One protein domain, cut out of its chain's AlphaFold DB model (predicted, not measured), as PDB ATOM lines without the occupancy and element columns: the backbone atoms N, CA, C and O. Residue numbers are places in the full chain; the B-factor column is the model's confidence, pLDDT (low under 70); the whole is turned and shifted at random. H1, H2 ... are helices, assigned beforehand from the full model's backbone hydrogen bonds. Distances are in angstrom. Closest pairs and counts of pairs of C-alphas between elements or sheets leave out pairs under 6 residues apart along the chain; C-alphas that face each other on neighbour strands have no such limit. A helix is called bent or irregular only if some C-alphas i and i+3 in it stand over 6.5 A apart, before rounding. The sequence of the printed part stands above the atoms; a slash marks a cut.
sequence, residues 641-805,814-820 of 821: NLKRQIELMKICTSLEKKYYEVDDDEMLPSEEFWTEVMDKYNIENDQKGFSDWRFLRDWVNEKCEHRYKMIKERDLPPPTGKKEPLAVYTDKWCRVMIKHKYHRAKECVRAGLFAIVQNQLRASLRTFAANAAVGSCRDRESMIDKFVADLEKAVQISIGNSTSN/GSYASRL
ATOM      1  N   ASN A 641       2.794  -4.038 -30.746       91.06
ATOM      2  CA  ASN A 641       2.413  -5.449 -30.875       91.06
ATOM      3  C   ASN A 641       1.250  -5.782 -29.918       91.06
ATOM      4  O   ASN A 641       1.261  -5.333 -28.775       91.06
ATOM      5  N   LEU A 642       0.285  -6.609 -30.336       92.06
ATOM      6  CA  LEU A 642      -0.860  -7.037 -29.517       92.06
ATOM      7  C   LEU A 642      -0.473  -7.474 -28.086       92.06
ATOM      8  O   LEU A 642      -1.160  -7.103 -27.138       92.06
ATOM      9  N   LYS A 643       0.652  -8.186 -27.899       93.69
ATOM     10  CA  LYS A 643       1.171  -8.553 -26.561       93.69
ATOM     11  C   LYS A 643       1.437  -7.319 -25.686       93.69
ATOM     12  O   LYS A 643       1.016  -7.288 -24.533       93.69
ATOM     13  N   ARG A 644       2.065  -6.289 -26.259       92.50
ATOM     14  CA  ARG A 644       2.347  -5.002 -25.608       92.50
ATOM     15  C   ARG A 644       1.090  -4.189 -25.334       92.50
ATOM     16  O   ARG A 644       0.995  -3.590 -24.274       92.50
ATOM     17  N   GLN A 645       0.105  -4.217 -26.233       93.81
ATOM     18  CA  GLN A 645      -1.194  -3.580 -25.981       93.81
ATOM     19  C   GLN A 645      -1.876  -4.213 -24.756       93.81
ATOM     20  O   GLN A 645      -2.358  -3.510 -23.875       93.81
ATOM     21  N   ILE A 646      -1.847  -5.548 -24.650       95.31
ATOM     22  CA  ILE A 646      -2.379  -6.285 -23.492       95.31
ATOM     23  C   ILE A 646      -1.599  -5.956 -22.205       95.31
ATOM     24  O   ILE A 646      -2.206  -5.849 -21.145       95.31
ATOM     25  N   GLU A 647      -0.276  -5.807 -22.275       95.44
ATOM     26  CA  GLU A 647       0.578  -5.436 -21.133       95.44
ATOM     27  C   GLU A 647       0.338  -3.996 -20.665       95.44
ATOM     28  O   GLU A 647       0.111  -3.776 -19.480       95.44
ATOM     29  N   LEU A 648       0.245  -3.037 -21.584       96.06
ATOM     30  CA  LEU A 648      -0.120  -1.660 -21.264       96.06
ATOM     31  C   LEU A 648      -1.506  -1.574 -20.608       96.06
ATOM     32  O   LEU A 648      -1.641  -1.008 -19.525       96.06
ATOM     33  N   MET A 649      -2.531  -2.209 -21.193       97.00
ATOM     34  CA  MET A 649      -3.874  -2.195 -20.598       97.00
ATOM     35  C   MET A 649      -3.932  -2.931 -19.248       97.00
ATOM     36  O   MET A 649      -4.696  -2.525 -18.372       97.00
ATOM     37  N   LYS A 650      -3.101  -3.964 -19.026       97.00
ATOM     38  CA  LYS A 650      -2.917  -4.564 -17.691       97.00
ATOM     39  C   LYS A 650      -2.376  -3.544 -16.693       97.00
ATOM     40  O   LYS A 650      -2.959  -3.439 -15.619       97.00
ATOM     41  N   ILE A 651      -1.316  -2.810 -17.039       97.25
ATOM     42  CA  ILE A 651      -0.671  -1.819 -16.162       97.25
ATOM     43  C   ILE A 651      -1.644  -0.689 -15.807       97.25
ATOM     44  O   ILE A 651      -1.785  -0.372 -14.629       97.25
ATOM     45  N   CYS A 652      -2.407  -0.169 -16.773       96.94
ATOM     46  CA  CYS A 652      -3.485   0.782 -16.477       96.94
ATOM     47  C   CYS A 652      -4.473   0.188 -15.451       96.94
ATOM     48  O   CYS A 652      -4.740   0.795 -14.419       96.94
ATOM     49  N   THR A 653      -4.958  -1.045 -15.661       96.38
ATOM     50  CA  THR A 653      -5.899  -1.677 -14.714       96.38
ATOM     51  C   THR A 653      -5.294  -2.072 -13.360       96.38
ATOM     52  O   THR A 653      -6.034  -2.143 -12.384       96.38
ATOM     53  N   SER A 654      -3.982  -2.316 -13.251       96.94
ATOM     54  CA  SER A 654      -3.329  -2.570 -11.952       96.94
ATOM     55  C   SER A 654      -3.152  -1.283 -11.138       96.94
ATOM     56  O   SER A 654      -3.096  -1.328  -9.909       96.94
ATOM     57  N   LEU A 655      -3.147  -0.140 -11.826       96.25
ATOM     58  CA  LEU A 655      -3.134   1.208 -11.275       96.25
ATOM     59  C   LEU A 655      -4.540   1.784 -10.997       96.25
ATOM     60  O   LEU A 655      -4.642   2.957 -10.651       96.25
ATOM     61  N   GLU A 656      -5.611   0.975 -11.059       95.12
ATOM     62  CA  GLU A 656      -6.999   1.404 -10.776       95.12
ATOM     63  C   GLU A 656      -7.125   2.211  -9.471       95.12
ATOM     64  O   GLU A 656      -7.814   3.224  -9.449       95.12
ATOM     65  N   LYS A 657      -6.455   1.783  -8.390       93.38
ATOM     66  CA  LYS A 657      -6.485   2.509  -7.111       93.38
ATOM     67  C   LYS A 657      -5.914   3.915  -7.242       93.38
ATOM     68  O   LYS A 657      -6.622   4.873  -6.964       93.38
ATOM     69  N   LYS A 658      -4.693   4.025  -7.775       92.31
ATOM     70  CA  LYS A 658      -4.038   5.312  -8.015       92.31
ATOM     71  C   LYS A 658      -4.852   6.216  -8.933       92.31
ATOM     72  O   LYS A 658      -4.885   7.411  -8.716       92.31
ATOM     73  N   TYR A 659      -5.578   5.659  -9.901       91.56
ATOM     74  CA  TYR A 659      -6.479   6.426 -10.765       91.56
ATOM     75  C   TYR A 659      -7.707   7.019 -10.036       91.56
ATOM     76  O   TYR A 659      -8.296   7.983 -10.519       91.56
ATOM     77  N   TYR A 660      -8.121   6.462  -8.894       87.88
ATOM     78  CA  TYR A 660      -9.099   7.105  -8.005       87.88
ATOM     79  C   TYR A 660      -8.441   7.969  -6.917       87.88
ATOM     80  O   TYR A 660      -9.110   8.840  -6.391       87.88
ATOM     81  N   GLU A 661      -7.171   7.718  -6.580       86.00
ATOM     82  CA  GLU A 661      -6.362   8.505  -5.627       86.00
ATOM     83  C   GLU A 661      -5.702   9.741  -6.288       86.00
ATOM     84  O   GLU A 661      -5.033  10.513  -5.606       86.00
ATOM     85  N   VAL A 662      -5.872   9.943  -7.604       80.25
ATOM     86  CA  VAL A 662      -5.674  11.250  -8.257       80.25
ATOM     87  C   VAL A 662      -6.892  12.110  -7.918       80.25
ATOM     88  O   VAL A 662      -7.884  12.127  -8.654       80.25
ATOM     89  N   ASP A 663      -6.798  12.757  -6.761       67.19
ATOM     90  CA  ASP A 663      -7.699  13.816  -6.322       67.19
ATOM     91  C   ASP A 663      -7.519  15.102  -7.160       67.19
ATOM     92  O   ASP A 663      -6.511  15.301  -7.840       67.19
ATOM     93  N   ASP A 664      -8.525  15.968  -7.038       59.88
ATOM     94  CA  ASP A 664      -8.552  17.406  -7.331       59.88
ATOM     95  C   ASP A 664      -8.446  17.928  -8.788       59.88
ATOM     96  O   ASP A 664      -7.551  17.640  -9.577       59.88
ATOM     97  N   ASP A 665      -9.426  18.788  -9.099       55.38
ATOM     98  CA  ASP A 665      -9.551  19.789 -10.169       55.38
ATOM     99  C   ASP A 665      -9.269  19.434 -11.642       55.38
ATOM    100  O   ASP A 665     -10.120  19.742 -12.488       55.38
ATOM    101  N   GLU A 666      -8.186  18.763 -12.028       54.41
ATOM    102  CA  GLU A 666      -7.900  18.543 -13.454       54.41
ATOM    103  C   GLU A 666      -8.896  17.567 -14.106       54.41
ATOM    104  O   GLU A 666      -9.200  16.494 -13.593       54.41
ATOM    105  N   MET A 667      -9.439  17.919 -15.279       58.69
ATOM    106  CA  MET A 667     -10.418  17.098 -16.028       58.69
ATOM    107  C   MET A 667      -9.824  15.812 -16.645       58.69
ATOM    108  O   MET A 667     -10.526  15.054 -17.323       58.69
ATOM    109  N   LEU A 668      -8.529  15.580 -16.437       68.19
ATOM    110  CA  LEU A 668      -7.736  14.459 -16.928       68.19
ATOM    111  C   LEU A 668      -6.832  13.956 -15.786       68.19
ATOM    112  O   LEU A 668      -6.503  14.738 -14.902       68.19
ATOM    113  N   PRO A 669      -6.398  12.683 -15.795       76.00
ATOM    114  CA  PRO A 669      -5.480  12.175 -14.780       76.00
ATOM    115  C   PRO A 669      -4.103  12.826 -14.932       76.00
ATOM    116  O   PRO A 669      -3.650  13.025 -16.064       76.00
ATOM    117  N   SER A 670      -3.450  13.086 -13.800       84.62
ATOM    118  CA  SER A 670      -2.209  13.857 -13.701       84.62
ATOM    119  C   SER A 670      -1.041  13.304 -14.530       84.62
ATOM    120  O   SER A 670      -0.965  12.115 -14.864       84.62
ATOM    121  N   GLU A 671      -0.078  14.185 -14.816       91.75
ATOM    122  CA  GLU A 671       1.222  13.848 -15.412       91.75
ATOM    123  C   GLU A 671       1.939  12.732 -14.627       91.75
ATOM    124  O   GLU A 671       2.504  11.815 -15.230       91.75
ATOM    125  N   GLU A 672       1.834  12.733 -13.295       92.44
ATOM    126  CA  GLU A 672       2.402  11.699 -12.420       92.44
ATOM    127  C   GLU A 672       1.803  10.310 -12.685       92.44
ATOM    128  O   GLU A 672       2.545   9.333 -12.823       92.44
ATOM    129  N   PHE A 673       0.472  10.209 -12.818       94.31
ATOM    130  CA  PHE A 673      -0.201   8.937 -13.092       94.31
ATOM    131  C   PHE A 673       0.281   8.328 -14.414       94.31
ATOM    132  O   PHE A 673       0.658   7.154 -14.468       94.31
ATOM    133  N   TRP A 674       0.295   9.120 -15.489       95.25
ATOM    134  CA  TRP A 674       0.699   8.627 -16.808       95.25
ATOM    135  C   TRP A 674       2.201   8.369 -16.909       95.25
ATOM    136  O   TRP A 674       2.607   7.460 -17.636       95.25
ATOM    137  N   THR A 675       3.013   9.085 -16.130       95.62
ATOM    138  CA  THR A 675       4.438   8.785 -15.967       95.62
ATOM    139  C   THR A 675       4.642   7.448 -15.248       95.62
ATOM    140  O   THR A 675       5.413   6.628 -15.734       95.62
ATOM    141  N   GLU A 676       3.886   7.122 -14.191       96.12
ATOM    142  CA  GLU A 676       3.976   5.799 -13.544       96.12
ATOM    143  C   GLU A 676       3.486   4.652 -14.450       96.12
ATOM    144  O   GLU A 676       4.073   3.565 -14.432       96.12
ATOM    145  N   VAL A 677       2.448   4.872 -15.273       96.56
ATOM    146  CA  VAL A 677       2.041   3.913 -16.321       96.56
ATOM    147  C   VAL A 677       3.185   3.703 -17.322       96.56
ATOM    148  O   VAL A 677       3.515   2.561 -17.646       96.56
ATOM    149  N   MET A 678       3.803   4.793 -17.794       96.00
ATOM    150  CA  MET A 678       4.910   4.769 -18.754       96.00
ATOM    151  C   MET A 678       6.146   4.060 -18.194       96.00
ATOM    152  O   MET A 678       6.709   3.198 -18.870       96.00
ATOM    153  N   ASP A 679       6.550   4.381 -16.967       95.38
ATOM    154  CA  ASP A 679       7.730   3.811 -16.324       95.38
ATOM    155  C   ASP A 679       7.544   2.324 -16.042       95.38
ATOM    156  O   ASP A 679       8.404   1.528 -16.417       95.38
ATOM    157  N   LYS A 680       6.399   1.901 -15.484       96.19
ATOM    158  CA  LYS A 680       6.118   0.465 -15.307       96.19
ATOM    159  C   LYS A 680       6.116  -0.275 -16.633       96.19
ATOM    160  O   LYS A 680       6.700  -1.349 -16.724       96.19
ATOM    161  N   TYR A 681       5.531   0.309 -17.676       95.56
ATOM    162  CA  TYR A 681       5.542  -0.298 -19.002       95.56
ATOM    163  C   TYR A 681       6.966  -0.411 -19.573       95.56
ATOM    164  O   TYR A 681       7.330  -1.465 -20.089       95.56
ATOM    165  N   ASN A 682       7.792   0.629 -19.438       93.94
ATOM    166  CA  ASN A 682       9.191   0.644 -19.880       93.94
ATOM    167  C   ASN A 682      10.135  -0.202 -18.994       93.94
ATOM    168  O   ASN A 682      11.261  -0.473 -19.407       93.94
ATOM    169  N   ILE A 683       9.702  -0.611 -17.795       93.62
ATOM    170  CA  ILE A 683      10.396  -1.567 -16.915       93.62
ATOM    171  C   ILE A 683       9.966  -3.010 -17.229       93.62
ATOM    172  O   ILE A 683      10.806  -3.904 -17.259       93.62
ATOM    173  N   GLU A 684       8.677  -3.256 -17.492       93.19
ATOM    174  CA  GLU A 684       8.150  -4.582 -17.861       93.19
ATOM    175  C   GLU A 684       8.456  -4.975 -19.323       93.19
ATOM    176  O   GLU A 684       8.404  -6.156 -19.671       93.19
ATOM    177  N   ASN A 685       8.782  -4.012 -20.191       90.62
ATOM    178  CA  ASN A 685       9.253  -4.243 -21.558       90.62
ATOM    179  C   ASN A 685      10.667  -3.664 -21.757       90.62
ATOM    180  O   ASN A 685      10.818  -2.455 -21.898       90.62
ATOM    181  N   ASP A 686      11.676  -4.533 -21.922       81.44
ATOM    182  CA  ASP A 686      13.103  -4.176 -22.126       81.44
ATOM    183  C   ASP A 686      13.377  -3.183 -23.276       81.44
ATOM    184  O   ASP A 686      14.447  -2.577 -23.366       81.44
ATOM    185  N   GLN A 687      12.427  -3.029 -24.199       76.62
ATOM    186  CA  GLN A 687      12.452  -1.981 -25.210       76.62
ATOM    187  C   GLN A 687      11.606  -0.807 -24.724       76.62
ATOM    188  O   GLN A 687      10.377  -0.891 -24.777       76.62
ATOM    189  N   LYS A 688      12.277   0.291 -24.344       72.94
ATOM    190  CA  LYS A 688      11.654   1.602 -24.107       72.94
ATOM    191  C   LYS A 688      10.696   1.922 -25.253       72.94
ATOM    192  O   LYS A 688      11.139   2.180 -26.371       72.94
ATOM    193  N   GLY A 689       9.399   1.834 -24.984       75.56
ATOM    194  CA  GLY A 689       8.371   2.028 -25.997       75.56
ATOM    195  C   GLY A 689       7.966   3.487 -26.076       75.56
ATOM    196  O   GLY A 689       7.997   4.086 -27.143       75.56
ATOM    197  N   PHE A 690       7.622   4.063 -24.929       87.06
ATOM    198  CA  PHE A 690       7.094   5.417 -24.853       87.06
ATOM    199  C   PHE A 690       8.113   6.331 -24.177       87.06
ATOM    200  O   PHE A 690       8.667   5.988 -23.134       87.06
ATOM    201  N   SER A 691       8.384   7.472 -24.808       89.62
ATOM    202  CA  SER A 691       9.267   8.535 -24.306       89.62
ATOM    203  C   SER A 691       8.507   9.777 -23.835       89.62
ATOM    204  O   SER A 691       9.121  10.698 -23.310       89.62
ATOM    205  N   ASP A 692       7.195   9.810 -24.066       92.88
ATOM    206  CA  ASP A 692       6.277  10.875 -23.681       92.88
ATOM    207  C   ASP A 692       4.991  10.236 -23.140       92.88
ATOM    208  O   ASP A 692       4.372   9.382 -23.788       92.88
ATOM    209  N   TRP A 693       4.598  10.649 -21.938       94.00
ATOM    210  CA  TRP A 693       3.397  10.173 -21.264       94.00
ATOM    211  C   TRP A 693       2.119  10.720 -21.916       94.00
ATOM    212  O   TRP A 693       1.073  10.077 -21.817       94.00
ATOM    213  N   ARG A 694       2.181  11.864 -22.616       93.94
ATOM    214  CA  ARG A 694       1.031  12.473 -23.310       93.94
ATOM    215  C   ARG A 694       0.641  11.622 -24.506       93.94
ATOM    216  O   ARG A 694      -0.501  11.179 -24.592       93.94
ATOM    217  N   PHE A 695       1.618  11.275 -25.346       92.81
ATOM    218  CA  PHE A 695       1.450  10.286 -26.412       92.81
ATOM    219  C   PHE A 695       0.896   8.950 -25.884       92.81
ATOM    220  O   PHE A 695      -0.008   8.379 -26.494       92.81
ATOM    221  N   LEU A 696       1.382   8.466 -24.733       94.38
ATOM    222  CA  LEU A 696       0.884   7.232 -24.117       94.38
ATOM    223  C   LEU A 696      -0.583   7.336 -23.672       94.38
ATOM    224  O   LEU A 696      -1.394   6.477 -24.024       94.38
ATOM    225  N   ARG A 697      -0.930   8.395 -22.932       94.81
ATOM    226  CA  ARG A 697      -2.298   8.722 -22.509       94.81
ATOM    227  C   ARG A 697      -3.237   8.780 -23.707       94.81
ATOM    228  O   ARG A 697      -4.296   8.159 -23.692       94.81
ATOM    229  N   ASP A 698      -2.846   9.517 -24.739       93.31
ATOM    230  CA  ASP A 698      -3.706   9.806 -25.883       93.31
ATOM    231  C   ASP A 698      -3.883   8.564 -26.771       93.31
ATOM    232  O   ASP A 698      -5.001   8.285 -27.200       93.31
ATOM    233  N   TRP A 699      -2.848   7.724 -26.914       94.19
ATOM    234  CA  TRP A 699      -2.959   6.389 -27.518       94.19
ATOM    235  C   TRP A 699      -3.909   5.474 -26.727       94.19
ATOM    236  O   TRP A 699      -4.780   4.829 -27.317       94.19
ATOM    237  N   VAL A 700      -3.789   5.417 -25.391       95.19
ATOM    238  CA  VAL A 700      -4.680   4.601 -24.538       95.19
ATOM    239  C   VAL A 700      -6.123   5.091 -24.642       95.19
ATOM    240  O   VAL A 700      -7.033   4.272 -24.783       95.19
ATOM    241  N   ASN A 701      -6.338   6.407 -24.623       93.94
ATOM    242  CA  ASN A 701      -7.654   7.018 -24.789       93.94
ATOM    243  C   ASN A 701      -8.263   6.672 -26.153       93.94
ATOM    244  O   ASN A 701      -9.389   6.186 -26.187       93.94
ATOM    245  N   GLU A 702      -7.515   6.827 -27.251       93.75
ATOM    246  CA  GLU A 702      -7.955   6.486 -28.613       93.75
ATOM    247  C   GLU A 702      -8.367   5.006 -28.720       93.75
ATOM    248  O   GLU A 702      -9.468   4.691 -29.175       93.75
ATOM    249  N   LYS A 703      -7.541   4.071 -28.217       92.31
ATOM    250  CA  LYS A 703      -7.873   2.631 -28.265       92.31
ATOM    251  C   LYS A 703      -9.033   2.248 -27.344       92.31
ATOM    252  O   LYS A 703      -9.682   1.226 -27.572       92.31
ATOM    253  N   CYS A 704      -9.314   3.046 -26.316       94.44
ATOM    254  CA  CYS A 704     -10.451   2.831 -25.429       94.44
ATOM    255  C   CYS A 704     -11.730   3.532 -25.897       94.44
ATOM    256  O   CYS A 704     -12.805   3.062 -25.542       94.44
ATOM    257  N   GLU A 705     -11.657   4.607 -26.687       92.88
ATOM    258  CA  GLU A 705     -12.774   5.525 -26.954       92.88
ATOM    259  C   GLU A 705     -14.039   4.807 -27.447       92.88
ATOM    260  O   GLU A 705     -15.128   5.010 -26.905       92.88
ATOM    261  N   HIS A 706     -13.899   3.916 -28.431       89.81
ATOM    262  CA  HIS A 706     -15.027   3.172 -28.990       89.81
ATOM    263  C   HIS A 706     -15.670   2.217 -27.966       89.81
ATOM    264  O   HIS A 706     -16.894   2.192 -27.831       89.81
ATOM    265  N   ARG A 707     -14.868   1.472 -27.185       89.25
ATOM    266  CA  ARG A 707     -15.386   0.614 -26.099       89.25
ATOM    267  C   ARG A 707     -15.972   1.451 -24.958       89.25
ATOM    268  O   ARG A 707     -16.997   1.069 -24.410       89.25
ATOM    269  N   TYR A 708     -15.380   2.601 -24.642       90.81
ATOM    270  CA  TYR A 708     -15.854   3.527 -23.614       90.81
ATOM    271  C   TYR A 708     -17.234   4.095 -23.958       90.81
ATOM    272  O   TYR A 708     -18.137   3.991 -23.131       90.81
ATOM    273  N   LYS A 709     -17.428   4.622 -25.177       89.25
ATOM    274  CA  LYS A 709     -18.740   5.081 -25.673       89.25
ATOM    275  C   LYS A 709     -19.772   3.959 -25.578       89.25
ATOM    276  O   LYS A 709     -20.785   4.105 -24.901       89.25
ATOM    277  N   MET A 710     -19.442   2.787 -26.125       88.25
ATOM    278  CA  MET A 710     -20.327   1.623 -26.094       88.25
ATOM    279  C   MET A 710     -20.704   1.144 -24.678       88.25
ATOM    280  O   MET A 710     -21.857   0.779 -24.476       88.25
ATOM    281  N   ILE A 711     -19.783   1.148 -23.705       88.69
ATOM    282  CA  ILE A 711     -20.056   0.747 -22.305       88.69
ATOM    283  C   ILE A 711     -20.773   1.862 -21.519       88.69
ATOM    284  O   ILE A 711     -21.470   1.578 -20.549       88.69
ATOM    285  N   LYS A 712     -20.620   3.132 -21.917       86.75
ATOM    286  CA  LYS A 712     -21.351   4.266 -21.329       86.75
ATOM    287  C   LYS A 712     -22.813   4.299 -21.795       86.75
ATOM    288  O   LYS A 712     -23.698   4.600 -21.005       86.75
ATOM    289  N   GLU A 713     -23.053   4.025 -23.074       86.56
ATOM    290  CA  GLU A 713     -24.376   4.098 -23.712       86.56
ATOM    291  C   GLU A 713     -25.209   2.822 -23.531       86.56
ATOM    292  O   GLU A 713     -26.434   2.857 -23.647       86.56
ATOM    293  N   ARG A 714     -24.558   1.674 -23.303       71.12
ATOM    294  CA  ARG A 714     -25.204   0.363 -23.187       71.12
ATOM    295  C   ARG A 714     -24.524  -0.447 -22.094       71.12
ATOM    296  O   ARG A 714     -23.298  -0.476 -22.022       71.12
ATOM    297  N   ASP A 715     -25.314  -1.186 -21.315       68.62
ATOM    298  CA  ASP A 715     -24.823  -2.160 -20.327       68.62
ATOM    299  C   ASP A 715     -24.253  -3.401 -21.045       68.62
ATOM    300  O   ASP A 715     -24.814  -4.498 -21.065       68.62
ATOM    301  N   LEU A 716     -23.146  -3.188 -21.755       76.06
ATOM    302  CA  LEU A 716     -22.557  -4.164 -22.652       76.06
ATOM    303  C   LEU A 716     -21.987  -5.313 -21.809       76.06
ATOM    304  O   LEU A 716     -21.155  -5.061 -20.923       76.06
ATOM    305  N   PRO A 717     -22.415  -6.571 -22.041       72.44
ATOM    306  CA  PRO A 717     -21.901  -7.697 -21.282       72.44
ATOM    307  C   PRO A 717     -20.377  -7.775 -21.453       72.44
ATOM    308  O   PRO A 717     -19.879  -7.597 -22.572       72.44
ATOM    309  N   PRO A 718     -19.617  -8.027 -20.368       73.75
ATOM    310  CA  PRO A 718     -18.168  -8.152 -20.462       73.75
ATOM    311  C   PRO A 718     -17.818  -9.264 -21.464       73.75
ATOM    312  O   PRO A 718     -18.498 -10.295 -21.466       73.75
ATOM    313  N   PRO A 719     -16.788  -9.085 -22.317       77.50
ATOM    314  CA  PRO A 719     -16.510  -9.973 -23.442       77.50
ATOM    315  C   PRO A 719     -16.389 -11.429 -22.983       77.50
ATOM    316  O   PRO A 719     -15.439 -11.824 -22.308       77.50
ATOM    317  N   THR A 720     -17.385 -12.237 -23.354       69.81
ATOM    318  CA  THR A 720     -17.580 -13.601 -22.836       69.81
ATOM    319  C   THR A 720     -16.570 -14.610 -23.390       69.81
ATOM    320  O   THR A 720     -16.462 -15.738 -22.902       69.81
ATOM    321  N   GLY A 721     -15.779 -14.212 -24.390       69.19
ATOM    322  CA  GLY A 721     -14.716 -15.015 -24.974       69.19
ATOM    323  C   GLY A 721     -13.378 -14.863 -24.248       69.19
ATOM    324  O   GLY A 721     -12.703 -13.848 -24.386       69.19
ATOM    325  N   LYS A 722     -12.877 -15.954 -23.647       66.75
ATOM    326  CA  LYS A 722     -11.470 -16.088 -23.186       66.75
ATOM    327  C   LYS A 722     -10.406 -15.864 -24.287       66.75
ATOM    328  O   LYS A 722      -9.215 -15.925 -23.999       66.75
ATOM    329  N   LYS A 723     -10.824 -15.676 -25.544       71.19
ATOM    330  CA  LYS A 723      -9.973 -15.542 -26.734       71.19
ATOM    331  C   LYS A 723      -9.421 -14.126 -26.941       71.19
ATOM    332  O   LYS A 723      -8.412 -13.992 -27.620       71.19
ATOM    333  N   GLU A 724     -10.037 -13.099 -26.349       88.25
ATOM    334  CA  GLU A 724      -9.670 -11.691 -26.571       88.25
ATOM    335  C   GLU A 724      -9.226 -11.004 -25.269       88.25
ATOM    336  O   GLU A 724      -9.948 -10.176 -24.709       88.25
ATOM    337  N   PRO A 725      -8.021 -11.321 -24.754       91.38
ATOM    338  CA  PRO A 725      -7.513 -10.708 -23.530       91.38
ATOM    339  C   PRO A 725      -7.410  -9.180 -23.628       91.38
ATOM    340  O   PRO A 725      -7.647  -8.517 -22.625       91.38
ATOM    341  N   LEU A 726      -7.120  -8.612 -24.809       93.44
ATOM    342  CA  LEU A 726      -7.088  -7.155 -24.987       93.44
ATOM    343  C   LEU A 726      -8.448  -6.532 -24.647       93.44
ATOM    344  O   LEU A 726      -8.505  -5.686 -23.764       93.44
ATOM    345  N   ALA A 727      -9.537  -7.021 -25.252       91.69
ATOM    346  CA  ALA A 727     -10.890  -6.534 -24.984       91.69
ATOM    347  C   ALA A 727     -11.263  -6.641 -23.493       91.69
ATOM    348  O   ALA A 727     -11.857  -5.719 -22.943       91.69
ATOM    349  N   VAL A 728     -10.852  -7.714 -22.804       93.06
ATOM    350  CA  VAL A 728     -11.080  -7.878 -21.355       93.06
ATOM    351  C   VAL A 728     -10.379  -6.792 -20.524       93.06
ATOM    352  O   VAL A 728     -10.964  -6.308 -19.553       93.06
ATOM    353  N   TYR A 729      -9.146  -6.397 -20.862       95.56
ATOM    354  CA  TYR A 729      -8.443  -5.325 -20.138       95.56
ATOM    355  C   TYR A 729      -8.900  -3.923 -20.570       95.56
ATOM    356  O   TYR A 729      -9.048  -3.058 -19.708       95.56
ATOM    357  N   THR A 730      -9.222  -3.714 -21.850       95.25
ATOM    358  CA  THR A 730      -9.848  -2.477 -22.344       95.25
ATOM    359  C   THR A 730     -11.184  -2.214 -21.650       95.25
ATOM    360  O   THR A 730     -11.404  -1.107 -21.170       95.25
ATOM    361  N   ASP A 731     -12.049  -3.222 -21.502       93.94
ATOM    362  CA  ASP A 731     -13.335  -3.083 -20.806       93.94
ATOM    363  C   ASP A 731     -13.177  -2.769 -19.320       93.94
ATOM    364  O   ASP A 731     -13.912  -1.937 -18.786       93.94
ATOM    365  N   LYS A 732     -12.217  -3.411 -18.643       94.31
ATOM    366  CA  LYS A 732     -11.883  -3.077 -17.252       94.31
ATOM    367  C   LYS A 732     -11.447  -1.621 -17.141       94.31
ATOM    368  O   LYS A 732     -11.985  -0.903 -16.304       94.31
ATOM    369  N   TRP A 733     -10.549  -1.167 -18.014       96.12
ATOM    370  CA  TRP A 733     -10.094   0.220 -18.015       96.12
ATOM    371  C   TRP A 733     -11.220   1.213 -18.321       96.12
ATOM    372  O   TRP A 733     -11.392   2.192 -17.602       96.12
ATOM    373  N   CYS A 734     -12.070   0.922 -19.309       94.62
ATOM    374  CA  CYS A 734     -13.251   1.733 -19.602       94.62
ATOM    375  C   CYS A 734     -14.186   1.835 -18.388       94.62
ATOM    376  O   CYS A 734     -14.669   2.923 -18.090       94.62
ATOM    377  N   ARG A 735     -14.400   0.741 -17.642       93.25
ATOM    378  CA  ARG A 735     -15.206   0.749 -16.409       93.25
ATOM    379  C   ARG A 735     -14.556   1.568 -15.285       93.25
ATOM    380  O   ARG A 735     -15.287   2.268 -14.591       93.25
ATOM    381  N   VAL A 736     -13.225   1.566 -15.153       92.88
ATOM    382  CA  VAL A 736     -12.489   2.465 -14.234       92.88
ATOM    383  C   VAL A 736     -12.698   3.933 -14.622       92.88
ATOM    384  O   VAL A 736     -13.136   4.728 -13.790       92.88
ATOM    385  N   MET A 737     -12.499   4.285 -15.897       92.00
ATOM    386  CA  MET A 737     -12.704   5.652 -16.404       92.00
ATOM    387  C   MET A 737     -14.157   6.136 -16.255       92.00
ATOM    388  O   MET A 737     -14.391   7.300 -15.927       92.00
ATOM    389  N   ILE A 738     -15.148   5.264 -16.484       90.19
ATOM    390  CA  ILE A 738     -16.572   5.572 -16.260       90.19
ATOM    391  C   ILE A 738     -16.841   5.775 -14.767       90.19
ATOM    392  O   ILE A 738     -17.458   6.772 -14.396       90.19
ATOM    393  N   LYS A 739     -16.361   4.871 -13.902       89.44
ATOM    394  CA  LYS A 739     -16.593   4.937 -12.455       89.44
ATOM    395  C   LYS A 739     -15.963   6.180 -11.824       89.44
ATOM    396  O   LYS A 739     -16.649   6.830 -11.047       89.44
ATOM    397  N   HIS A 740     -14.730   6.544 -12.183       87.75
ATOM    398  CA  HIS A 740     -14.086   7.783 -11.722       87.75
ATOM    399  C   HIS A 740     -14.915   9.014 -12.131       87.75
ATOM    400  O   HIS A 740     -15.310   9.807 -11.278       87.75
ATOM    401  N   LYS A 741     -15.285   9.130 -13.418       84.38
ATOM    402  CA  LYS A 741     -16.115  10.247 -13.908       84.38
ATOM    403  C   LYS A 741     -17.494  10.305 -13.239       84.38
ATOM    404  O   LYS A 741     -17.985  11.398 -12.980       84.38
ATOM    405  N   TYR A 742     -18.107   9.160 -12.932       83.06
ATOM    406  CA  TYR A 742     -19.381   9.108 -12.213       83.06
ATOM    407  C   TYR A 742     -19.246   9.463 -10.725       83.06
ATOM    408  O   TYR A 742     -20.108  10.159 -10.193       83.06
ATOM    409  N   HIS A 743     -18.171   9.026 -10.064       81.12
ATOM    410  CA  HIS A 743     -17.875   9.368  -8.670       81.12
ATOM    411  C   HIS A 743     -17.726  10.886  -8.523       81.12
ATOM    412  O   HIS A 743     -18.509  11.509  -7.808       81.12
ATOM    413  N   ARG A 744     -16.857  11.486  -9.347       76.88
ATOM    414  CA  ARG A 744     -16.649  12.934  -9.387       76.88
ATOM    415  C   ARG A 744     -17.920  13.704  -9.742       76.88
ATOM    416  O   ARG A 744     -18.232  14.684  -9.079       76.88
ATOM    417  N   ALA A 745     -18.705  13.255 -10.727       77.56
ATOM    418  CA  ALA A 745     -19.990  13.891 -11.042       77.56
ATOM    419  C   ALA A 745     -20.958  13.862  -9.844       77.56
ATOM    420  O   ALA A 745     -21.578  14.878  -9.529       77.56
ATOM    421  N   LYS A 746     -21.044  12.730  -9.130       79.25
ATOM    422  CA  LYS A 746     -21.839  12.597  -7.902       79.25
ATOM    423  C   LYS A 746     -21.323  13.501  -6.777       79.25
ATOM    424  O   LYS A 746     -22.132  14.043  -6.029       79.25
ATOM    425  N   GLU A 747     -20.014  13.688  -6.657       78.62
ATOM    426  CA  GLU A 747     -19.399  14.559  -5.650       78.62
ATOM    427  C   GLU A 747     -19.596  16.043  -5.964       78.62
ATOM    428  O   GLU A 747     -20.020  16.782  -5.080       78.62
ATOM    429  N   CYS A 748     -19.427  16.468  -7.219       78.38
ATOM    430  CA  CYS A 748     -19.750  17.828  -7.656       78.38
ATOM    431  C   CYS A 748     -21.240  18.154  -7.451       78.38
ATOM    432  O   CYS A 748     -21.566  19.211  -6.913       78.38
ATOM    433  N   VAL A 749     -22.149  17.233  -7.808       78.56
ATOM    434  CA  VAL A 749     -23.594  17.381  -7.548       78.56
ATOM    435  C   VAL A 749     -23.877  17.449  -6.046       78.56
ATOM    436  O   VAL A 749     -24.612  18.331  -5.606       78.56
ATOM    437  N   ARG A 750     -23.255  16.585  -5.233       80.12
ATOM    438  CA  ARG A 750     -23.412  16.605  -3.771       80.12
ATOM    439  C   ARG A 750     -22.904  17.909  -3.156       80.12
ATOM    440  O   ARG A 750     -23.583  18.452  -2.292       80.12
ATOM    441  N   ALA A 751     -21.751  18.415  -3.590       80.62
ATOM    442  CA  ALA A 751     -21.182  19.672  -3.111       80.62
ATOM    443  C   ALA A 751     -22.057  20.875  -3.501       80.62
ATOM    444  O   ALA A 751     -22.369  21.702  -2.646       80.62
ATOM    445  N   GLY A 752     -22.524  20.932  -4.755       81.94
ATOM    446  CA  GLY A 752     -23.428  21.978  -5.238       81.94
ATOM    447  C   GLY A 752     -24.771  21.992  -4.501       81.94
ATOM    448  O   GLY A 752     -25.172  23.029  -3.976       81.94
ATOM    449  N   LEU A 753     -25.430  20.834  -4.377       81.12
ATOM    450  CA  LEU A 753     -26.672  20.700  -3.608       81.12
ATOM    451  C   LEU A 753     -26.472  21.060  -2.131       81.12
ATOM    452  O   LEU A 753     -27.293  21.771  -1.558       81.12
ATOM    453  N   PHE A 754     -25.370  20.626  -1.513       82.81
ATOM    454  CA  PHE A 754     -25.076  20.950  -0.118       82.81
ATOM    455  C   PHE A 754     -24.810  22.449   0.085       82.81
ATOM    456  O   PHE A 754     -25.272  23.007   1.075       82.81
ATOM    457  N   ALA A 755     -24.153  23.129  -0.861       81.19
ATOM    458  CA  ALA A 755     -23.974  24.580  -0.828       81.19
ATOM    459  C   ALA A 755     -25.308  25.340  -0.977       81.19
ATOM    460  O   ALA A 755     -25.547  26.302  -0.245       81.19
ATOM    461  N   ILE A 756     -26.203  24.885  -1.866       82.25
ATOM    462  CA  ILE A 756     -27.559  25.441  -2.020       82.25
ATOM    463  C   ILE A 756     -28.346  25.289  -0.712       82.25
ATOM    464  O   ILE A 756     -28.829  26.286  -0.172       82.25
ATOM    465  N   VAL A 757     -28.399  24.074  -0.154       81.88
ATOM    466  CA  VAL A 757     -29.105  23.783   1.104       81.88
ATOM    467  C   VAL A 757     -28.495  24.552   2.280       81.88
ATOM    468  O   VAL A 757     -29.241  25.130   3.065       81.88
ATOM    469  N   GLN A 758     -27.164  24.652   2.393       82.69
ATOM    470  CA  GLN A 758     -26.520  25.479   3.423       82.69
ATOM    471  C   GLN A 758     -26.904  26.957   3.309       82.69
ATOM    472  O   GLN A 758     -27.135  27.605   4.329       82.69
ATOM    473  N   ASN A 759     -26.963  27.510   2.097       84.12
ATOM    474  CA  ASN A 759     -27.284  28.922   1.902       84.12
ATOM    475  C   ASN A 759     -28.772  29.213   2.140       84.12
ATOM    476  O   ASN A 759     -29.088  30.220   2.772       84.12
ATOM    477  N   GLN A 760     -29.670  28.309   1.740       82.94
ATOM    478  CA  GLN A 760     -31.093  28.368   2.095       82.94
ATOM    479  C   GLN A 760     -31.288  28.273   3.615       82.94
ATOM    480  O   GLN A 760     -31.941  29.130   4.203       82.94
ATOM    481  N   LEU A 761     -30.642  27.310   4.277       82.19
ATOM    482  CA  LEU A 761     -30.707  27.123   5.729       82.19
ATOM    483  C   LEU A 761     -30.155  28.343   6.491       82.19
ATOM    484  O   LEU A 761     -30.781  28.804   7.442       82.19
ATOM    485  N   ARG A 762     -29.044  28.943   6.034       84.31
ATOM    486  CA  ARG A 762     -28.525  30.223   6.560       84.31
ATOM    487  C   ARG A 762     -29.502  31.383   6.357       84.31
ATOM    488  O   ARG A 762     -29.649  32.200   7.262       84.31
ATOM    489  N   ALA A 763     -30.157  31.478   5.199       84.00
ATOM    490  CA  ALA A 763     -31.135  32.530   4.921       84.00
ATOM    491  C   ALA A 763     -32.378  32.394   5.817       84.00
ATOM    492  O   ALA A 763     -32.781  33.366   6.455       84.00
ATOM    493  N   SER A 764     -32.928  31.185   5.952       81.81
ATOM    494  CA  SER A 764     -34.046  30.907   6.859       81.81
ATOM    495  C   SER A 764     -33.671  31.158   8.324       81.81
ATOM    496  O   SER A 764     -34.470  31.741   9.051       81.81
ATOM    497  N   LEU A 765     -32.449  30.811   8.757       82.81
ATOM    498  CA  LEU A 765     -31.975  31.092  10.122       82.81
ATOM    499  C   LEU A 765     -31.815  32.593  10.391       82.81
ATOM    500  O   LEU A 765     -32.198  33.054  11.462       82.81
ATOM    501  N   ARG A 766     -31.306  33.375   9.429       86.31
ATOM    502  CA  ARG A 766     -31.251  34.848   9.532       86.31
ATOM    503  C   ARG A 766     -32.651  35.451   9.653       86.31
ATOM    504  O   ARG A 766     -32.874  36.293  10.515       86.31
ATOM    505  N   THR A 767     -33.599  34.979   8.842       84.56
ATOM    506  CA  THR A 767     -35.007  35.405   8.895       84.56
ATOM    507  C   THR A 767     -35.657  35.040  10.234       84.56
ATOM    508  O   THR A 767     -36.336  35.870  10.834       84.56
ATOM    509  N   PHE A 768     -35.415  33.829  10.743       81.75
ATOM    510  CA  PHE A 768     -35.889  33.396  12.059       81.75
ATOM    511  C   PHE A 768     -35.294  34.251  13.187       81.75
ATOM    512  O   PHE A 768     -36.039  34.730  14.034       81.75
ATOM    513  N   ALA A 769     -33.982  34.509  13.171       84.88
ATOM    514  CA  ALA A 769     -33.311  35.343  14.168       84.88
ATOM    515  C   ALA A 769     -33.825  36.796  14.164       84.88
ATOM    516  O   ALA A 769     -34.084  37.352  15.228       84.88
ATOM    517  N   ALA A 770     -34.040  37.389  12.984       86.50
ATOM    518  CA  ALA A 770     -34.628  38.723  12.858       86.50
ATOM    519  C   ALA A 770     -36.060  38.773  13.424       86.50
ATOM    520  O   ALA A 770     -36.378  39.648  14.227       86.50
ATOM    521  N   ASN A 771     -36.903  37.791  13.087       82.56
ATOM    522  CA  ASN A 771     -38.263  37.702  13.627       82.56
ATOM    523  C   ASN A 771     -38.270  37.460  15.146       82.56
ATOM    524  O   ASN A 771     -39.083  38.049  15.853       82.56
ATOM    525  N   ALA A 772     -37.343  36.652  15.668       80.75
ATOM    526  CA  ALA A 772     -37.201  36.375  17.097       80.75
ATOM    527  C   ALA A 772     -36.656  37.567  17.910       80.75
ATOM    528  O   ALA A 772     -36.849  37.599  19.123       80.75
ATOM    529  N   ALA A 773     -35.999  38.538  17.262       84.88
ATOM    530  CA  ALA A 773     -35.572  39.796  17.879       84.88
ATOM    531  C   ALA A 773     -36.690  40.858  17.925       84.88
ATOM    532  O   ALA A 773     -36.653  41.750  18.769       84.88
ATOM    533  N   VAL A 774     -37.682  40.768  17.029       83.25
ATOM    534  CA  VAL A 774     -38.814  41.713  16.927       83.25
ATOM    535  C   VAL A 774     -40.080  41.183  17.618       83.25
ATOM    536  O   VAL A 774     -40.894  41.961  18.114       83.25
ATOM    537  N   GLY A 775     -40.270  39.863  17.651       71.31
ATOM    538  CA  GLY A 775     -41.477  39.212  18.153       71.31
ATOM    539  C   GLY A 775     -41.485  38.969  19.663       71.31
ATOM    540  O   GLY A 775     -40.516  38.489  20.249       71.31
ATOM    541  N   SER A 776     -42.639  39.210  20.288       58.81
ATOM    542  CA  SER A 776     -42.921  38.728  21.644       58.81
ATOM    543  C   SER A 776     -42.877  37.195  21.693       58.81
ATOM    544  O   SER A 776     -43.330  36.524  20.767       58.81
ATOM    545  N   CYS A 777     -42.380  36.619  22.793       61.12
ATOM    546  CA  CYS A 777     -42.085  35.183  22.915       61.12
ATOM    547  C   CYS A 777     -43.272  34.220  22.690       61.12
ATOM    548  O   CYS A 777     -43.046  33.012  22.637       61.12
ATOM    549  N   ARG A 778     -44.514  34.714  22.574       68.81
ATOM    550  CA  ARG A 778     -45.722  33.899  22.367       68.81
ATOM    551  C   ARG A 778     -45.771  33.171  21.023       68.81
ATOM    552  O   ARG A 778     -46.302  32.069  20.985       68.81
ATOM    553  N   ASP A 779     -45.181  33.727  19.967       74.75
ATOM    554  CA  ASP A 779     -45.343  33.184  18.607       74.75
ATOM    555  C   ASP A 779     -44.202  32.233  18.185       74.75
ATOM    556  O   ASP A 779     -44.116  31.827  17.025       74.75
ATOM    557  N   ARG A 780     -43.313  31.854  19.120       71.75
ATOM    558  CA  ARG A 780     -42.111  31.044  18.834       71.75
ATOM    559  C   ARG A 780     -42.414  29.702  18.167       71.75
ATOM    560  O   ARG A 780     -41.699  29.342  17.239       71.75
ATOM    561  N   GLU A 781     -43.449  28.986  18.602       73.69
ATOM    562  CA  GLU A 781     -43.823  27.688  18.015       73.69
ATOM    563  C   GLU A 781     -44.218  27.855  16.538       73.69
ATOM    564  O   GLU A 781     -43.638  27.211  15.669       73.69
ATOM    565  N   SER A 782     -45.069  28.840  16.225       78.56
ATOM    566  CA  SER A 782     -45.457  29.153  14.841       78.56
ATOM    567  C   SER A 782     -44.273  29.592  13.964       78.56
ATOM    568  O   SER A 782     -44.221  29.251  12.780       78.56
ATOM    569  N   MET A 783     -43.285  30.305  14.526       73.06
ATOM    570  CA  MET A 783     -42.048  30.631  13.802       73.06
ATOM    571  C   MET A 783     -41.183  29.393  13.521       73.06
ATOM    572  O   MET A 783     -40.557  29.335  12.462       73.06
ATOM    573  N   ILE A 784     -41.138  28.422  14.440       75.88
ATOM    574  CA  ILE A 784     -40.400  27.160  14.269       75.88
ATOM    575  C   ILE A 784     -41.085  26.292  13.209       75.88
ATOM    576  O   ILE A 784     -40.420  25.873  12.264       75.88
ATOM    577  N   ASP A 785     -42.403  26.096  13.297       76.56
ATOM    578  CA  ASP A 785     -43.177  25.326  12.315       76.56
ATOM    579  C   ASP A 785     -43.030  25.910  10.904       76.56
ATOM    580  O   ASP A 785     -42.786  25.186   9.935       76.56
ATOM    581  N   LYS A 786     -43.099  27.244  10.782       79.19
ATOM    582  CA  LYS A 786     -42.864  27.932   9.509       79.19
ATOM    583  C   LYS A 786     -41.432  27.738   9.007       79.19
ATOM    584  O   LYS A 786     -41.247  27.461   7.825       79.19
ATOM    585  N   PHE A 787     -40.427  27.863   9.876       76.62
ATOM    586  CA  PHE A 787     -39.026  27.632   9.513       76.62
ATOM    587  C   PHE A 787     -38.802  26.199   9.006       76.62
ATOM    588  O   PHE A 787     -38.134  26.022   7.988       76.62
ATOM    589  N   VAL A 788     -39.397  25.192   9.655       76.69
ATOM    590  CA  VAL A 788     -39.346  23.789   9.211       76.69
ATOM    591  C   VAL A 788     -40.023  23.627   7.848       76.69
ATOM    592  O   VAL A 788     -39.404  23.086   6.936       76.69
ATOM    593  N   ALA A 789     -41.234  24.160   7.662       78.94
ATOM    594  CA  ALA A 789     -41.961  24.068   6.394       78.94
ATOM    595  C   ALA A 789     -41.232  24.768   5.226       78.94
ATOM    596  O   ALA A 789     -41.163  24.223   4.121       78.94
ATOM    597  N   ASP A 790     -40.644  25.948   5.455       77.06
ATOM    598  CA  ASP A 790     -39.831  26.649   4.452       77.06
ATOM    599  C   ASP A 790     -38.539  25.867   4.120       77.06
ATOM    600  O   ASP A 790     -38.093  25.873   2.970       77.06
ATOM    601  N   LEU A 791     -37.963  25.138   5.084       75.25
ATOM    602  CA  LEU A 791     -36.765  24.303   4.911       75.25
ATOM    603  C   LEU A 791     -37.075  22.995   4.159       75.25
ATOM    604  O   LEU A 791     -36.366  22.657   3.208       75.25
ATOM    605  N   GLU A 792     -38.168  22.302   4.493       78.06
ATOM    606  CA  GLU A 792     -38.668  21.150   3.727       78.06
ATOM    607  C   GLU A 792     -38.965  21.538   2.273       78.06
ATOM    608  O   GLU A 792     -38.528  20.865   1.338       78.06
ATOM    609  N   LYS A 793     -39.642  22.674   2.071       79.25
ATOM    610  CA  LYS A 793     -39.941  23.228   0.748       79.25
ATOM    611  C   LYS A 793     -38.673  23.595  -0.027       79.25
ATOM    612  O   LYS A 793     -38.599  23.325  -1.224       79.25
ATOM    613  N   ALA A 794     -37.659  24.158   0.629       72.00
ATOM    614  CA  ALA A 794     -36.366  24.465   0.012       72.00
ATOM    615  C   ALA A 794     -35.624  23.196  -0.462       72.00
ATOM    616  O   ALA A 794     -35.080  23.169  -1.573       72.00
ATOM    617  N   VAL A 795     -35.677  22.114   0.323       74.81
ATOM    618  CA  VAL A 795     -35.150  20.793  -0.062       74.81
ATOM    619  C   VAL A 795     -35.951  20.198  -1.227       74.81
ATOM    620  O   VAL A 795     -35.355  19.793  -2.226       74.81
ATOM    621  N   GLN A 796     -37.287  20.207  -1.163       76.12
ATOM    622  CA  GLN A 796     -38.156  19.709  -2.240       76.12
ATOM    623  C   GLN A 796     -37.944  20.461  -3.562       76.12
ATOM    624  O   GLN A 796     -37.849  19.827  -4.610       76.12
ATOM    625  N   ILE A 797     -37.808  21.793  -3.530       75.06
ATOM    626  CA  ILE A 797     -37.512  22.608  -4.721       75.06
ATOM    627  C   ILE A 797     -36.126  22.268  -5.284       75.06
ATOM    628  O   ILE A 797     -35.974  22.142  -6.498       75.06
ATOM    629  N   SER A 798     -35.120  22.062  -4.429       65.94
ATOM    630  CA  SER A 798     -33.767  21.693  -4.871       65.94
ATOM    631  C   SER A 798     -33.735  20.313  -5.549       65.94
ATOM    632  O   SER A 798     -33.065  20.143  -6.569       65.94
ATOM    633  N   ILE A 799     -34.513  19.349  -5.046       69.38
ATOM    634  CA  ILE A 799     -34.680  18.020  -5.657       69.38
ATOM    635  C   ILE A 799     -35.489  18.115  -6.966       69.38
ATOM    636  O   ILE A 799     -35.064  17.591  -7.994       69.38
ATOM    637  N   GLY A 800     -36.621  18.828  -6.967       69.06
ATOM    638  CA  GLY A 800     -37.503  18.966  -8.134       69.06
ATOM    639  C   GLY A 800     -36.878  19.728  -9.307       69.06
ATOM    640  O   GLY A 800     -37.037  19.332 -10.460       69.06
ATOM    641  N   ASN A 801     -36.095  20.775  -9.035       60.47
ATOM    642  CA  ASN A 801     -35.346  21.500 -10.067       60.47
ATOM    643  C   ASN A 801     -34.170  20.679 -10.628       60.47
ATOM    644  O   ASN A 801     -33.719  20.929 -11.748       60.47
ATOM    645  N   SER A 802     -33.678  19.691  -9.873       55.81
ATOM    646  CA  SER A 802     -32.632  18.771 -10.335       55.81
ATOM    647  C   SER A 802     -33.177  17.685 -11.271       55.81
ATOM    648  O   SER A 802     -32.438  17.202 -12.124       55.81
ATOM    649  N   THR A 803     -34.459  17.314 -11.157       53.22
ATOM    650  CA  THR A 803     -35.093  16.314 -12.036       53.22
ATOM    651  C   THR A 803     -35.768  16.920 -13.268       53.22
ATOM    652  O   THR A 803     -35.773  16.288 -14.323       53.22
ATOM    653  N   SER A 804     -36.322  18.135 -13.181       48.88
ATOM    654  CA  SER A 804     -37.071  18.750 -14.290       48.88
ATOM    655  C   SER A 804     -36.194  19.139 -15.490       48.88
ATOM    656  O   SER A 804     -36.608  18.959 -16.637       48.88
ATOM    657  N   ASN A 805     -34.966  19.606 -15.245       48.75
ATOM    658  CA  ASN A 805     -34.043  20.068 -16.290       48.75
ATOM    659  C   ASN A 805     -33.504  18.945 -17.205       48.75
ATOM    660  O   ASN A 805     -33.073  19.231 -18.320       48.75
ATOM    661  N   GLY A 814     -32.817   9.554 -18.345       37.81
ATOM    662  CA  GLY A 814     -33.709   9.496 -17.163       37.81
ATOM    663  C   GLY A 814     -33.492   8.368 -16.130       37.81
ATOM    664  O   GLY A 814     -34.189   8.313 -15.116       37.81
ATOM    665  N   SER A 815     -32.516   7.477 -16.341       46.78
ATOM    666  CA  SER A 815     -32.046   6.524 -15.325       46.78
ATOM    667  C   SER A 815     -31.104   7.154 -14.284       46.78
ATOM    668  O   SER A 815     -30.962   6.599 -13.195       46.78
ATOM    669  N   TYR A 816     -30.463   8.289 -14.589       41.97
ATOM    670  CA  TYR A 816     -29.420   8.873 -13.736       41.97
ATOM    671  C   TYR A 816     -29.958   9.763 -12.610       41.97
ATOM    672  O   TYR A 816     -29.612   9.518 -11.456       41.97
ATOM    673  N   ALA A 817     -30.838  10.728 -12.899       40.56
ATOM    674  CA  ALA A 817     -31.474  11.543 -11.854       40.56
ATOM    675  C   ALA A 817     -32.239  10.662 -10.841       40.56
ATOM    676  O   ALA A 817     -32.057  10.780  -9.631       40.56
ATOM    677  N   SER A 818     -32.974   9.667 -11.350       41.62
ATOM    678  CA  SER A 818     -33.726   8.650 -10.593       41.62
ATOM    679  C   SER A 818     -32.870   7.650  -9.783       41.62
ATOM    680  O   SER A 818     -33.414   6.694  -9.235       41.62
ATOM    681  N   ARG A 819     -31.538   7.814  -9.762       38.72
ATOM    682  CA  ARG A 819     -30.569   7.048  -8.942       38.72
ATOM    683  C   ARG A 819     -29.609   7.949  -8.142       38.72
ATOM    684  O   ARG A 819     -28.663   7.446  -7.525       38.72
ATOM    685  N   LEU A 820     -29.782   9.268  -8.239       39.94
ATOM    686  CA  LEU A 820     -29.078  10.279  -7.444       39.94
ATOM    687  C   LEU A 820     -29.987  10.858  -6.353       39.94
ATOM    688  O   LEU A 820     -29.476  11.179  -5.279       39.94
TER     689      LEU A 820
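AT A GLANCE: This is residues 641 to 805 and 814 to 820 of the 821 residues of an uncharacterized protein of Pseudomassariella vexata (UniProt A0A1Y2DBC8). One very long helix, H5, makes the axis of a rod; H1 to H4 form a head at the end where H5 begins, and H6 folds back on H5 from the other end as a helical hairpin. The printed part has 172 residues with six named helices, H1 to H6 along the chain, and no named strand: all helix. It is extended, with a radius of gyration of the C-alphas of 25.0 A and spans of 83 by 32 by 21 A.

HOW THE PARTS SIT: Start at H1, residues 642 to 654, which touches H3, residues 671 to 684, at a steep tilt of 50 degrees; the closest C-alphas, of Leu 648 and Tyr 681, are 6.2 A apart. Next look at H4, residues 693 to 713, one helix by its hydrogen bonds but bent, with C-alphas 703 and 706 7.2 A apart; its arms are H4a, residues 693 to 703, and H4b, residues 706 to 713. H4a touches H3, about perpendicular at 83 degrees, closest at the C-alphas of Trp 674 and Trp 693, 5.4 A. The hub is H5, residues 725 to 774: its residues 725 to 736 alone touch H1, closest at the C-alphas of Ile 646 and Leu 726, 5.0 A. Its residues 733 to 740 alone touch H2, residues 656 to 661, closest at the C-alphas of Tyr 660 and His 740, 6.3 A. Its residues 730 to 738 alone touch H4b, closest at the C-alphas of Tyr 708 and Cys 734, 5.1 A. H6, residues 777 to 805, forms a hairpin with H5, a shallow tilt of 28 degrees, opposite ways, closest at the C-alphas of Ser 764 and Phe 787, 6.5 A; H6 is apart from H1, for instance. Every O i to N i+4 pair is within hydrogen-bond range in H1, H2, H3, H4a, H4b and H5, and 22 of 25 in H6, which is irregular, with C-alphas 778 and 781 7.8 A apart.

IN THESE COORDINATES: Find C-alpha 642 at (-0.860, -7.037, -29.517), where H1 begins its 18.3 A; H2 spans 8.8 A, H3 19.8 A, H4a 15.3 A and H4b 10.8 A. H5 runs 73.2 A to C-alpha 774 at (-38.814, 41.713, 16.927), and H6 42.8 A to C-alpha 805 at (-34.043, 20.068, -16.290).

THE WHOLE: The C-alphas farthest apart, of Gln 687 and Arg 778, are 83.3 A apart. Residues 806 to 813 are cut out, with 10.6 A between C-alphas 805 and 814. The link from H4 to H5 is long, 11 residues. Confidence is under 70 in 28 residues, among them 663 to 668, 798 to 805 and 814 to 820.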